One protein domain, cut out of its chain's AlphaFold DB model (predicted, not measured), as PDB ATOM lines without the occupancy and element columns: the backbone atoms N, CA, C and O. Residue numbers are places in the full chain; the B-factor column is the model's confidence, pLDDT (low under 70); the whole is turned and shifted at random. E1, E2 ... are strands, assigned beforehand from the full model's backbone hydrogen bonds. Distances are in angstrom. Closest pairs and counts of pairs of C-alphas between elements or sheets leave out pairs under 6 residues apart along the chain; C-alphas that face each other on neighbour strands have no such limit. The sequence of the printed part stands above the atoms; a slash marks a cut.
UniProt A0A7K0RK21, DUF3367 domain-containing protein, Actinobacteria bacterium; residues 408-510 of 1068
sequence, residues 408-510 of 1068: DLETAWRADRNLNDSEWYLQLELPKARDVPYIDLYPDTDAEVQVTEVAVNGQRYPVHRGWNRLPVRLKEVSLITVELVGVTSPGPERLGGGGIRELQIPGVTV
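Overview. This is residues 408 to 510 of the 1068 residues of the protein "DUF3367 domain-containing protein" of Actinobacteria bacterium (UniProt A0A7K0RK21). Two sheets stand face to face as a sandwich, with their strands running nearly along each other: E1, E6, E3 and E4 make the larger, strongly twisted sheet, and E5, E2 and E7 the smaller one. The long strands E1 and E6 run side by side and bend together near one end of the long axis, while the link from E6 to E7 reaches the other end; the opening stretch, residues 408 to 424, passes the E7 edge with a short pairing and leads on to E1. The printed part has 103 residues with seven named strands, E1 to E7 in chain order, and no named helix: the class is all strand. The sheet orders are E1 - E6 - E3 - E4 and E5 - E2 - E7, both antiparallel. The whole is compact, with a radius of gyration of the C-alphas of 13.5 A, and elongated, with spans of 42 by 25 by 21 A.

Along the chain. In the larger sheet, E1, residues 425 to 436, begins at C-alpha 425 (298.416, 168.530, 175.299) and measures 18.5 A; it bends by 116 degrees at residue 432. E6, residues 474 to 488, is the longest strand at 15 residues and 27.6 A, and bends by 135 degrees at residue 477. E3, residues 450 to 456, measures 17.8 A, and E4, residues 459 to 462, 10.5 A. In the smaller sheet, E2 covers residues 439 to 444, 15.8 A, E5 residues 468 to 470, 6.2 A, and E7 residues 499 to 504, 14.6 A, ending at C-alpha 504 (290.680, 157.954, 166.105).

Arrangement. E1 and E6 are antiparallel at 156 degrees, with N 428 and O 480 2.9 A apart, within hydrogen-bond range. E6 and E3 are antiparallel, with N 483 and O 455 at 2.8 A. E3 and E4 form a hairpin, with N 456 and O 459 at 2.8 A. In the other sheet E2 is the inner strand: N 441 and O 468 of E5 are 2.8 A apart, and N 442 and O 502 of E7 2.8 A. The facing parts of the two sheets are 9.1 A centre to centre, their best planes 17 degrees apart. Between the sheets, the closest C-alphas of E2 and E3 are those of Pro 443 and Val 451, 6.2 A apart. E1 and E7 are apart. Residues 413 to 414 pair antiparallel with residues 499 to 500 of E7.

Size, cuts and confidence. The two C-alphas farthest apart, those of Lys 432 and Pro 492, are 43.5 A apart. The printed part has no cut. No link is long; that from E6 to E7, with 10 residues, is short, and the others are tight. The mean pLDDT of the printed part is 91.3; residue 447 and residues 490 to 495 are under 70.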
ATOM      1  N   ASP A 408     288.883 164.962 158.986       91.00
ATOM      2  CA  ASP A 408     289.502 165.620 157.835       91.00
ATOM      3  C   ASP A 408     291.028 165.735 158.004       91.00
ATOM      4  O   ASP A 408     291.548 166.386 158.898       91.00
ATOM      5  N   LEU A 409     291.795 165.125 157.094       91.25
ATOM      6  CA  LEU A 409     293.261 165.202 157.144       91.25
ATOM      7  C   LEU A 409     293.818 166.558 156.685       91.25
ATOM      8  O   LEU A 409     295.024 166.788 156.827       91.25
ATOM      9  N   GLU A 410     292.993 167.444 156.125       85.62
ATOM     10  CA  GLU A 410     293.395 168.804 155.760       85.62
ATOM     11  C   GLU A 410     293.379 169.757 156.963       85.62
ATOM     12  O   GLU A 410     294.140 170.735 156.975       85.62
ATOM     13  N   THR A 411     292.586 169.459 157.993       89.50
ATOM     14  CA  THR A 411     292.541 170.202 159.254       89.50
ATOM     15  C   THR A 411     293.528 169.611 160.268       89.50
ATOM     16  O   THR A 411     294.151 168.568 160.053       89.50
ATOM     17  N   ALA A 412     293.817 170.383 161.315       91.75
ATOM     18  CA  ALA A 412     294.671 169.945 162.411       91.75
ATOM     19  C   ALA A 412     294.451 170.812 163.643       91.75
ATOM     20  O   ALA A 412     294.440 172.046 163.533       91.75
ATOM     21  N   TRP A 413     294.405 170.191 164.820       94.56
ATOM     22  CA  TRP A 413     294.713 170.897 166.060       94.56
ATOM     23  C   TRP A 413     296.210 171.206 166.110       94.56
ATOM     24  O   TRP A 413     297.039 170.352 165.785       94.56
ATOM     25  N   ARG A 414     296.564 172.411 166.563       91.50
ATOM     26  CA  ARG A 414     297.957 172.825 166.775       91.50
ATOM     27  C   ARG A 414     298.131 173.371 168.180       91.50
ATOM     28  O   ARG A 414     297.318 174.173 168.641       91.50
ATOM     29  N   ALA A 415     299.196 172.942 168.847       91.31
ATOM     30  CA  ALA A 415     299.533 173.429 170.172       91.31
ATOM     31  C   ALA A 415     299.984 174.895 170.110       91.31
ATOM     32  O   ALA A 415     300.653 175.328 169.166       91.31
ATOM     33  N   ASP A 416     299.627 175.669 171.135       87.62
ATOM     34  CA  ASP A 416     300.027 177.068 171.213       87.62
ATOM     35  C   ASP A 416     301.538 177.185 171.445       87.62
ATOM     36  O   ASP A 416     302.071 176.830 172.499       87.62
ATOM     37  N   ARG A 417     302.227 177.747 170.449       83.12
ATOM     38  CA  ARG A 417     303.678 177.960 170.457       83.12
ATOM     39  C   ARG A 417     304.185 178.866 171.583       83.12
ATOM     40  O   ARG A 417     305.385 178.885 171.829       83.12
ATOM     41  N   ASN A 418     303.309 179.657 172.210       83.06
ATOM     42  CA  ASN A 418     303.675 180.565 173.299       83.06
ATOM     43  C   ASN A 418     303.647 179.880 174.677       83.06
ATOM     44  O   ASN A 418     304.050 180.499 175.660       83.06
ATOM     45  N   LEU A 419     303.167 178.636 174.756       85.69
ATOM     46  CA  LEU A 419     303.144 177.846 175.985       85.69
ATOM     47  C   LEU A 419     304.403 176.985 176.139       85.69
ATOM     48  O   LEU A 419     305.139 176.750 175.178       85.69
ATOM     49  N   ASN A 420     304.623 176.484 177.357       85.75
ATOM     50  CA  ASN A 420     305.678 175.510 177.623       85.75
ATOM     51  C   ASN A 420     305.296 174.122 177.087       85.75
ATOM     52  O   ASN A 420     304.122 173.787 176.984       85.75
ATOM     53  N   ASP A 421     306.285 173.265 176.841       85.12
ATOM     54  CA  ASP A 421     306.109 171.928 176.242       85.12
ATOM     55  C   ASP A 421     305.207 171.036 177.089       85.12
ATOM     56  O   ASP A 421     304.434 170.239 176.570       85.12
ATOM     57  N   SER A 422     305.267 171.206 178.413       87.00
ATOM     58  CA  SER A 422     304.398 170.506 179.361       87.00
ATOM     59  C   SER A 422     302.917 170.869 179.215       87.00
ATOM     60  O   SER A 422     302.066 170.213 179.802       87.00
ATOM     61  N   GLU A 423     302.604 171.937 178.485       91.38
ATOM     62  CA  GLU A 423     301.250 172.426 178.227       91.38
ATOM     63  C   GLU A 423     300.787 172.099 176.795       91.38
ATOM     64  O   GLU A 423     299.657 172.415 176.423       91.38
ATOM     65  N   TRP A 424     301.617 171.430 175.985       93.75
ATOM     66  CA  TRP A 424     301.252 170.975 174.641       93.75
ATOM     67  C   TRP A 424     300.504 169.647 174.701       93.75
ATOM     68  O   TRP A 424     301.012 168.593 174.313       93.75
ATOM     69  N   TYR A 425     299.274 169.701 175.203       96.12
ATOM     70  CA  TYR A 425     298.416 168.530 175.299       96.12
ATOM     71  C   TYR A 425     296.986 168.799 174.842       96.12
ATOM     72  O   TYR A 425     296.462 169.910 174.933       96.12
ATOM     73  N   LEU A 426     296.348 167.727 174.387       97.19
ATOM     74  CA  LEU A 426     294.940 167.652 174.030       97.19
ATOM     75  C   LEU A 426     294.229 166.729 175.023       97.19
ATOM     76  O   LEU A 426     294.684 165.613 175.269       97.19
ATOM     77  N   GLN A 427     293.109 167.178 175.580       97.06
ATOM     78  CA  GLN A 427     292.252 166.397 176.472       97.06
ATOM     79  C   GLN A 427     290.911 166.111 175.809       97.06
ATOM     80  O   GLN A 427     290.267 167.026 175.301       97.06
ATOM     81  N   LEU A 428     290.486 164.849 175.853       96.81
ATOM     82  CA  LEU A 428     289.212 164.368 175.330       96.81
ATOM     83  C   LEU A 428     288.481 163.570 176.413       96.81
ATOM     84  O   LEU A 428     288.988 162.563 176.912       96.81
ATOM     85  N   GLU A 429     287.281 164.021 176.768       96.75
ATOM     86  CA  GLU A 429     286.448 163.416 177.807       96.75
ATOM     87  C   GLU A 429     285.351 162.540 177.185       96.75
ATOM     88  O   GLU A 429     284.531 162.996 176.388       96.75
ATOM     89  N   LEU A 430     285.320 161.263 177.552       96.31
ATOM     90  CA  LEU A 430     284.352 160.280 177.080       96.31
ATOM     91  C   LEU A 430     283.087 160.293 177.951       96.31
ATOM     92  O   LEU A 430     283.180 160.400 179.173       96.31
ATOM     93  N   PRO A 431     281.893 160.074 177.369       95.00
ATOM     94  CA  PRO A 431     280.628 160.109 178.110       95.00
ATOM     95  C   PRO A 431     280.505 158.992 179.151       95.00
ATOM     96  O   PRO A 431     279.709 159.093 180.082       95.00
ATOM     97  N   LYS A 432     281.250 157.898 178.969       94.50
ATOM     98  CA  LYS A 432     281.345 156.774 179.899       94.50
ATOM     99  C   LYS A 432     282.761 156.218 179.860       94.50
ATOM    100  O   LYS A 432     283.353 156.141 178.782       94.50
ATOM    101  N   ALA A 433     283.245 155.777 181.019       95.88
ATOM    102  CA  ALA A 433     284.484 155.023 181.126       95.88
ATOM    103  C   ALA A 433     284.450 153.795 180.202       95.88
ATOM    104  O   ALA A 433     283.435 153.092 180.134       95.88
ATOM    105  N   ARG A 434     285.536 153.551 179.464       95.31
ATOM    106  CA  ARG A 434     285.669 152.374 178.594       95.31
ATOM    107  C   ARG A 434     287.114 151.939 178.421       95.31
ATOM    108  O   ARG A 434     288.043 152.726 178.583       95.31
ATOM    109  N   ASP A 435     287.272 150.683 178.033       96.88
ATOM    110  CA  ASP A 435     288.554 150.143 177.607       96.88
ATOM    111  C   ASP A 435     288.923 150.687 176.224       96.88
ATOM    112  O   ASP A 435     288.126 150.624 175.285       96.88
ATOM    113  N   VAL A 436     290.150 151.190 176.092       97.56
ATOM    114  CA  VAL A 436     290.701 151.698 174.830       97.56
ATOM    115  C   VAL A 436     291.928 150.855 174.487       97.56
ATOM    116  O   VAL A 436     293.001 151.065 175.056       97.56
ATOM    117  N   PRO A 437     291.802 149.849 173.601       97.19
ATOM    118  CA  PRO A 437     292.904 148.938 173.303       97.19
ATOM    119  C   PRO A 437     294.022 149.616 172.503       97.19
ATOM    120  O   PRO A 437     295.198 149.323 172.723       97.19
ATOM    121  N   TYR A 438     293.654 150.517 171.591       98.00
ATOM    122  CA  TYR A 438     294.566 151.293 170.763       98.00
ATOM    123  C   TYR A 438     293.949 152.644 170.376       98.00
ATOM    124  O   TYR A 438     292.739 152.830 170.505       98.00
ATOM    125  N   ILE A 439     294.788 153.554 169.886       98.25
ATOM    126  CA  ILE A 439     294.418 154.826 169.256       98.25
ATOM    127  C   ILE A 439     295.133 154.902 167.907       98.25
ATOM    128  O   ILE A 439     296.321 154.589 167.842       98.25
ATOM    129  N   ASP A 440     294.437 155.315 166.849       98.50
ATOM    130  CA  ASP A 440     295.073 155.647 165.572       98.50
ATOM    131  C   ASP A 440     295.302 157.171 165.520       98.50
ATOM    132  O   ASP A 440     294.369 157.946 165.718       98.50
ATOM    133  N   LEU A 441     296.547 157.612 165.316       98.31
ATOM    134  CA  LEU A 441     296.952 159.021 165.361       98.31
ATOM    135  C   LEU A 441     297.692 159.422 164.081       98.31
ATOM    136  O   LEU A 441     298.622 158.737 163.642       98.31
ATOM    137  N   TYR A 442     297.315 160.569 163.522       97.81
ATOM    138  CA  TYR A 442     297.993 161.228 162.413       97.81
ATOM    139  C   TYR A 442     298.610 162.552 162.904       97.81
ATOM    140  O   TYR A 442     297.876 163.511 163.158       97.81
ATOM    141  N   PRO A 443     299.945 162.657 163.050       95.44
ATOM    142  CA  PRO A 443     300.581 163.875 163.547       95.44
ATOM    143  C   PRO A 443     300.571 164.998 162.494       95.44
ATOM    144  O   PRO A 443     300.745 164.736 161.298       95.44
ATOM    145  N   ASP A 444     300.417 166.255 162.929       90.12
ATOM    146  CA  ASP A 444     300.662 167.420 162.068       90.12
ATOM    147  C   ASP A 444     302.164 167.709 162.009       90.12
ATOM    148  O   ASP A 444     302.741 168.316 162.911       90.12
ATOM    149  N   THR A 445     302.789 167.237 160.934       79.62
ATOM    150  CA  THR A 445     304.210 167.440 160.648       79.62
ATOM    151  C   THR A 445     304.354 168.190 159.325       79.62
ATOM    152  O   THR A 445     303.865 167.729 158.287       79.62
ATOM    153  N   ASP A 446     305.062 169.320 159.350       72.75
ATOM    154  CA  ASP A 446     305.384 170.143 158.184       72.75
ATOM    155  C   ASP A 446     306.907 170.352 158.034       72.75
ATOM    156  O   ASP A 446     307.718 169.634 158.621       72.75
ATOM    157  N   ALA A 447     307.318 171.262 157.143       67.31
ATOM    158  CA  ALA A 447     308.733 171.533 156.895       67.31
ATOM    159  C   ALA A 447     309.429 172.268 158.059       67.31
ATOM    160  O   ALA A 447     310.656 172.260 158.110       67.31
ATOM    161  N   GLU A 448     308.674 172.896 158.964       73.44
ATOM    162  CA  GLU A 448     309.160 173.730 160.069       73.44
ATOM    163  C   GLU A 448     309.046 173.031 161.433       73.44
ATOM    164  O   GLU A 448     309.852 173.295 162.331       73.44
ATOM    165  N   VAL A 449     308.080 172.123 161.600       82.44
ATOM    166  CA  VAL A 449     307.875 171.356 162.835       82.44
ATOM    167  C   VAL A 449     307.536 169.900 162.538       82.44
ATOM    168  O   VAL A 449     306.652 169.599 161.735       82.44
ATOM    169  N   GLN A 450     308.217 168.986 163.232       87.94
ATOM    170  CA  GLN A 450     307.932 167.553 163.194       87.94
ATOM    171  C   GLN A 450     307.592 167.028 164.587       87.94
ATOM    172  O   GLN A 450     308.377 167.190 165.523       87.94
ATOM    173  N   VAL A 451     306.449 166.354 164.704       92.50
ATOM    174  CA  VAL A 451     306.103 165.568 165.894       92.50
ATOM    175  C   VAL A 451     306.724 164.179 165.742       92.50
ATOM    176  O   VAL A 451     306.492 163.498 164.743       92.50
ATOM    177  N   THR A 452     307.532 163.781 166.722       94.25
ATOM    178  CA  THR A 452     308.335 162.543 166.720       94.25
ATOM    179  C   THR A 452     307.973 161.598 167.860       94.25
ATOM    180  O   THR A 452     308.179 160.391 167.743       94.25
ATOM    181  N   GLU A 453     307.395 162.111 168.945       96.31
ATOM    182  CA  GLU A 453     306.949 161.312 170.084       96.31
ATOM    183  C   GLU A 453     305.706 161.945 170.719       96.31
ATOM    184  O   GLU A 453     305.633 163.164 170.893       96.31
ATOM    185  N   VAL A 454     304.736 161.111 171.091       97.56
ATOM    186  CA  VAL A 454     303.537 161.507 171.842       97.56
ATOM    187  C   VAL A 454     303.423 160.676 173.115       97.56
ATOM    188  O   VAL A 454     303.872 159.530 173.148       97.56
ATOM    189  N   ALA A 455     302.804 161.215 174.163       98.00
ATOM    190  CA  ALA A 455     302.410 160.436 175.331       98.00
ATOM    191  C   ALA A 455     300.886 160.389 175.459       98.00
ATOM    192  O   ALA A 455     300.230 161.424 175.438       98.00
ATOM    193  N   VAL A 456     300.316 159.193 175.607       98.06
ATOM    194  CA  VAL A 456     298.884 158.998 175.860       98.06
ATOM    195  C   VAL A 456     298.696 158.533 177.298       98.06
ATOM    196  O   VAL A 456     299.167 157.454 177.662       98.06
ATOM    197  N   ASN A 457     298.032 159.343 178.125       96.62
ATOM    198  CA  ASN A 457     297.858 159.109 179.567       96.62
ATOM    199  C   ASN A 457     299.184 158.707 180.260       96.62
ATOM    200  O   ASN A 457     299.233 157.759 181.044       96.62
ATOM    201  N   GLY A 458     300.277 159.401 179.920       95.19
ATOM    202  CA  GLY A 458     301.624 159.168 180.458       95.19
ATOM    203  C   GLY A 458     302.431 158.046 179.790       95.19
ATOM    204  O   GLY A 458     303.625 157.917 180.062       95.19
ATOM    205  N   GLN A 459     301.837 157.246 178.897       97.50
ATOM    206  CA  GLN A 459     302.555 156.221 178.133       97.50
ATOM    207  C   GLN A 459     303.121 156.805 176.839       97.50
ATOM    208  O   GLN A 459     302.369 157.335 176.029       97.50
ATOM    209  N   ARG A 460     304.433 156.687 176.627       98.06
ATOM    210  CA  ARG A 460     305.146 157.285 175.490       98.06
ATOM    211  C   ARG A 460     305.178 156.386 174.257       98.06
ATOM    212  O   ARG A 460     305.391 155.180 174.374       98.06
ATOM    213  N   TYR A 461     305.037 156.999 173.086       98.19
ATOM    214  CA  TYR A 461     305.032 156.340 171.787       98.19
ATOM    215  C   TYR A 461     305.796 157.173 170.748       98.19
ATOM    216  O   TYR A 461     305.423 158.326 170.515       98.19
ATOM    217  N   PRO A 462     306.816 156.611 170.073       97.31
ATOM    218  CA  PRO A 462     307.384 157.251 168.894       97.31
ATOM    219  C   PRO A 462     306.345 157.271 167.765       97.31
ATOM    220  O   PRO A 462     305.590 156.310 167.594       97.31
ATOM    221  N   VAL A 463     306.324 158.348 166.984       96.88
ATOM    222  CA  VAL A 463     305.418 158.522 165.842       96.88
ATOM    223  C   VAL A 463     306.188 158.902 164.585       96.88
ATOM    224  O   VAL A 463     307.232 159.550 164.634       96.88
ATOM    225  N   HIS A 464     305.662 158.495 163.435       93.81
ATOM    226  CA  HIS A 464     306.160 158.873 162.119       93.81
ATOM    227  C   HIS A 464     305.098 159.641 161.332       93.81
ATOM    228  O   HIS A 464     303.927 159.711 161.706       93.81
ATOM    229  N   ARG A 465     305.494 160.208 160.189       91.25
ATOM    230  CA  ARG A 465     304.550 160.843 159.263       91.25
ATOM    231  C   ARG A 465     303.532 159.817 158.753       91.25
ATOM    232  O   ARG A 465     303.923 158.726 158.340       91.25
ATOM    233  N   GLY A 466     302.255 160.188 158.725       94.44
ATOM    234  CA  GLY A 466     301.162 159.291 158.340       94.44
ATOM    235  C   GLY A 466     300.436 158.699 159.549       94.44
ATOM    236  O   GLY A 466     300.552 159.202 160.661       94.44
ATOM    237  N   TRP A 467     299.681 157.627 159.324       97.62
ATOM    238  CA  TRP A 467     298.931 156.942 160.377       97.62
ATOM    239  C   TRP A 467     299.831 156.119 161.300       97.62
ATOM    240  O   TRP A 467     300.636 155.318 160.825       97.62
ATOM    241  N   ASN A 468     299.632 156.268 162.610       98.31
ATOM    242  CA  ASN A 468     300.304 155.509 163.663       98.31
ATOM    243  C   ASN A 468     299.256 154.800 164.526       98.31
ATOM    244  O   ASN A 468     298.378 155.460 165.076       98.31
ATOM    245  N   ARG A 469     299.368 153.480 164.701       98.38
ATOM    246  CA  ARG A 469     298.521 152.720 165.631       98.38
ATOM    247  C   ARG A 469     299.228 152.544 166.970       98.38
ATOM    248  O   ARG A 469     300.195 151.792 167.063       98.38
ATOM    249  N   LEU A 470     298.723 153.202 168.007       98.31
ATOM    250  CA  LEU A 470     299.307 153.238 169.348       98.31
ATOM    251  C   LEU A 470     298.586 152.234 170.264       98.31
ATOM    252  O   LEU A 470     297.412 152.449 170.573       98.31
ATOM    253  N   PRO A 471     299.218 151.132 170.712       97.69
ATOM    254  CA  PRO A 471     298.569 150.104 171.530       97.69
ATOM    255  C   PRO A 471     298.472 150.506 173.015       97.69
ATOM    256  O   PRO A 471     299.109 149.894 173.871       97.69
ATOM    257  N   VAL A 472     297.651 151.516 173.318       97.44
ATOM    258  CA  VAL A 472     297.566 152.168 174.641       97.44
ATOM    259  C   VAL A 472     297.006 151.292 175.769       97.44
ATOM    260  O   VAL A 472     297.336 151.507 176.935       97.44
ATOM    261  N   ARG A 473     296.172 150.289 175.445       96.75
ATOM    262  CA  ARG A 473     295.596 149.311 176.398       96.75
ATOM    263  C   ARG A 473     295.050 149.939 177.692       96.75
ATOM    264  O   ARG A 473     295.199 149.370 178.775       96.75
ATOM    265  N   LEU A 474     294.414 151.100 177.581       96.38
ATOM    266  CA  LEU A 474     293.828 151.801 178.717       96.38
ATOM    267  C   LEU A 474     292.580 151.054 179.199       96.38
ATOM    268  O   LEU A 474     291.808 150.539 178.384       96.38
ATOM    269  N   LYS A 475     292.389 150.994 180.518       96.50
ATOM    270  CA  LYS A 475     291.261 150.319 181.169       96.50
ATOM    271  C   LYS A 475     290.344 151.330 181.831       96.50
ATOM    272  O   LYS A 475     290.840 152.203 182.536       96.50
ATOM    273  N   GLU A 476     289.042 151.200 181.580       95.50
ATOM    274  CA  GLU A 476     287.989 152.025 182.192       95.50
ATOM    275  C   GLU A 476     288.300 153.538 182.215       95.50
ATOM    276  O   GLU A 476     288.060 154.229 183.205       95.50
ATOM    277  N   VAL A 477     288.829 154.085 181.114       96.75
ATOM    278  CA  VAL A 477     289.180 155.509 181.045       96.75
ATOM    279  C   VAL A 477     287.999 156.354 180.590       96.75
ATOM    280  O   VAL A 477     287.311 156.012 179.627       96.75
ATOM    281  N   SER A 478     287.777 157.476 181.275       96.06
ATOM    282  CA  SER A 478     286.838 158.533 180.873       96.06
ATOM    283  C   SER A 478     287.539 159.788 180.349       96.06
ATOM    284  O   SER A 478     286.887 160.626 179.744       96.06
ATOM    285  N   LEU A 479     288.853 159.917 180.547       97.38
ATOM    286  CA  LEU A 479     289.661 161.034 180.064       97.38
ATOM    287  C   LEU A 479     290.890 160.493 179.333       97.38
ATOM    288  O   LEU A 479     291.664 159.706 179.888       97.38
ATOM    289  N   ILE A 480     291.065 160.935 178.093       98.00
ATOM    290  CA  ILE A 480     292.247 160.667 177.279       98.00
ATOM    291  C   ILE A 480     293.023 161.975 177.156       98.00
ATOM    292  O   ILE A 480     292.478 162.981 176.716       98.00
ATOM    293  N   THR A 481     294.289 161.957 177.562       98.25
ATOM    294  CA  THR A 481     295.231 163.069 177.403       98.25
ATOM    295  C   THR A 481     296.319 162.644 176.430       98.25
ATOM    296  O   THR A 481     296.968 161.621 176.656       98.25
ATOM    297  N   VAL A 482     296.506 163.412 175.359       98.25
ATOM    298  CA  VAL A 482     297.568 163.217 174.366       98.25
ATOM    299  C   VAL A 482     298.534 164.393 174.457       98.25
ATOM    300  O   VAL A 482     298.168 165.517 174.124       98.25
ATOM    301  N   GLU A 483     299.752 164.139 174.921       97.69
ATOM    302  CA  GLU A 483     300.823 165.124 175.095       97.69
ATOM    303  C   GLU A 483     301.828 165.030 173.937       97.69
ATOM    304  O   GLU A 483     302.247 163.934 173.555       97.69
ATOM    305  N   LEU A 484     302.259 166.172 173.399       95.38
ATOM    306  CA  LEU A 484     303.299 166.258 172.372       95.38
ATOM    307  C   LEU A 484     304.684 166.327 173.039       95.38
ATOM    308  O   LEU A 484     305.264 167.397 173.199       95.38
ATOM    309  N   VAL A 485     305.209 165.174 173.465       94.50
ATOM    310  CA  VAL A 485     306.450 165.092 174.267       94.50
ATOM    311  C   VAL A 485     307.744 165.146 173.446       94.50
ATOM    312  O   VAL A 485     308.808 165.379 174.021       94.50
ATOM    313  N   GLY A 486     307.672 164.929 172.128       91.25
ATOM    314  CA  GLY A 486     308.812 165.014 171.214       91.25
ATOM    315  C   GLY A 486     308.482 165.836 169.974       91.25
ATOM    316  O   GLY A 486     307.853 165.333 169.040       91.25
ATOM    317  N   VAL A 487     308.951 167.084 169.940       89.25
ATOM    318  CA  VAL A 487     308.750 168.030 168.832       89.25
ATOM    319  C   VAL A 487     310.101 168.595 168.399       89.25
ATOM    320  O   VAL A 487     310.859 169.103 169.224       89.25
ATOM    321  N   THR A 488     310.416 168.501 167.108       85.81
ATOM    322  CA  THR A 488     311.693 168.967 166.544       85.81
ATOM    323  C   THR A 488     311.477 170.021 165.462       85.81
ATOM    324  O   THR A 488     310.589 169.860 164.623       85.81
ATOM    325  N   SER A 489     312.338 171.042 165.429       78.81
ATOM    326  CA  SER A 489     312.376 172.081 164.389       78.81
ATOM    327  C   SER A 489     313.743 172.108 163.679       78.81
ATOM    328  O   SER A 489     314.753 171.822 164.320       78.81
ATOM    329  N   PRO A 490     313.822 172.463 162.378       65.81
ATOM    330  CA  PRO A 490     315.078 172.483 161.610       65.81
ATOM    331  C   PRO A 490     316.105 173.553 162.026       65.81
ATOM    332  O   PRO A 490     317.199 173.577 161.466       65.81
ATOM    333  N   GLY A 491     315.766 174.462 162.946       65.56
ATOM    334  CA  GLY A 491     316.607 175.590 163.361       65.56
ATOM    335  C   GLY A 491     316.596 175.825 164.878       65.56
ATOM    336  O   GLY A 491     315.835 175.171 165.587       65.56
ATOM    337  N   PRO A 492     317.437 176.751 165.385       53.84
ATOM    338  CA  PRO A 492     317.536 177.056 166.817       53.84
ATOM    339  C   PRO A 492     316.293 177.769 167.373       53.84
ATOM    340  O   PRO A 492     316.072 177.759 168.581       53.84
ATOM    341  N   GLU A 493     315.483 178.383 166.506       59.53
ATOM    342  CA  GLU A 493     314.237 179.043 166.887       59.53
ATOM    343  C   GLU A 493     313.070 178.057 166.976       59.53
ATOM    344  O   GLU A 493     312.909 177.149 166.156       59.53
ATOM    345  N   ARG A 494     312.210 178.277 167.970       64.25
ATOM    346  CA  ARG A 494     311.013 177.476 168.204       64.25
ATOM    347  C   ARG A 494     309.887 177.919 167.271       64.25
ATOM    348  O   ARG A 494     309.213 178.912 167.533       64.25
ATOM    349  N   LEU A 495     309.692 177.193 166.170       65.06
ATOM    350  CA  LEU A 495     308.734 177.581 165.123       65.06
ATOM    351  C   LEU A 495     307.278 177.182 165.448       65.06
ATOM    352  O   LEU A 495     306.353 177.834 164.966       65.06
ATOM    353  N   GLY A 496     307.054 176.195 166.329       75.56
ATOM    354  CA  GLY A 496     305.725 175.821 166.832       75.56
ATOM    355  C   GLY A 496     305.734 174.654 167.826       75.56
ATOM    356  O   GLY A 496     306.773 174.031 168.033       75.56
ATOM    357  N   GLY A 497     304.576 174.372 168.439       83.56
ATOM    358  CA  GLY A 497     304.390 173.281 169.409       83.56
ATOM    359  C   GLY A 497     303.999 171.929 168.797       83.56
ATOM    360  O   GLY A 497     303.782 170.969 169.528       83.56
ATOM    361  N   GLY A 498     303.897 171.840 167.466       89.25
ATOM    362  CA  GLY A 498     303.385 170.660 166.768       89.25
ATOM    363  C   GLY A 498     301.860 170.566 166.821       89.25
ATOM    364  O   GLY A 498     301.170 171.462 167.315       89.25
ATOM    365  N   GLY A 499     301.314 169.475 166.288       93.00
ATOM    366  CA  GLY A 499     299.869 169.285 166.237       93.00
ATOM    367  C   GLY A 499     299.437 167.858 165.925       93.00
ATOM    368  O   GLY A 499     300.257 166.960 165.716       93.00
ATOM    369  N   ILE A 500     298.123 167.659 165.881       96.12
ATOM    370  CA  ILE A 500     297.468 166.392 165.549       96.12
ATOM    371  C   ILE A 500     296.447 166.695 164.454       96.12
ATOM    372  O   ILE A 500     295.552 167.512 164.664       96.12
ATOM    373  N   ARG A 501     296.603 166.050 163.293       95.31
ATOM    374  CA  ARG A 501     295.631 166.130 162.192       95.31
ATOM    375  C   ARG A 501     294.397 165.316 162.499       95.31
ATOM    376  O   ARG A 501     293.298 165.792 162.311       95.31
ATOM    377  N   GLU A 502     294.594 164.100 162.991       97.50
ATOM    378  CA  GLU A 502     293.475 163.210 163.258       97.50
ATOM    379  C   GLU A 502     293.811 162.216 164.375       97.50
ATOM    380  O   GLU A 502     294.931 161.704 164.470       97.50
ATOM    381  N   LEU A 503     292.823 161.950 165.224       98.12
ATOM    382  CA  LEU A 503     292.869 161.081 166.389       98.12
ATOM    383  C   LEU A 503     291.612 160.205 166.395       98.12
ATOM    384  O   LEU A 503     290.511 160.665 166.689       98.12
ATOM    385  N   GLN A 504     291.780 158.912 166.139       98.12
ATOM    386  CA  GLN A 504     290.680 157.954 166.105       98.12
ATOM    387  C   GLN A 504     290.737 157.018 167.307       98.12
ATOM    388  O   GLN A 504     291.711 156.296 167.538       98.12
ATOM    389  N   ILE A 505     289.641 157.012 168.067       96.38
ATOM    390  CA  ILE A 505     289.428 156.116 169.201       96.38
ATOM    391  C   ILE A 505     288.380 155.075 168.785       96.38
ATOM    392  O   ILE A 505     287.271 155.447 168.390       96.38
ATOM    393  N   PRO A 506     288.673 153.768 168.886       95.25
ATOM    394  CA  PRO A 506     287.734 152.722 168.495       95.25
ATOM    395  C   PRO A 506     286.359 152.865 169.163       95.25
ATOM    396  O   PRO A 506     286.242 152.965 170.387       95.25
ATOM    397  N   GLY A 507     285.301 152.857 168.347       92.44
ATOM    398  CA  GLY A 507     283.917 152.968 168.817       92.44
ATOM    399  C   GLY A 507     283.523 154.359 169.331       92.44
ATOM    400  O   GLY A 507     282.525 154.467 170.052       92.44
ATOM    401  N   VAL A 508     284.298 155.398 169.010       94.94
ATOM    402  CA  VAL A 508     283.977 156.806 169.270       94.94
ATOM    403  C   VAL A 508     283.922 157.534 167.929       94.94
ATOM    404  O   VAL A 508     284.867 157.487 167.151       94.94
ATOM    405  N   THR A 509     282.808 158.207 167.661       95.56
ATOM    406  CA  THR A 509     282.649 159.103 166.512       95.56
ATOM    407  C   THR A 509     282.250 160.454 167.061       95.56
ATOM    408  O   THR A 509     281.287 160.532 167.825       95.56
ATOM    409  N   VAL A 510     283.011 161.486 166.708       96.12
ATOM    410  CA  VAL A 510     282.812 162.835 167.229       96.12
ATOM    411  C   VAL A 510     282.177 163.704 166.158       96.12
ATOM    412  O   VAL A 510     282.547 163.635 164.991       96.12
TER     413      VAL A 510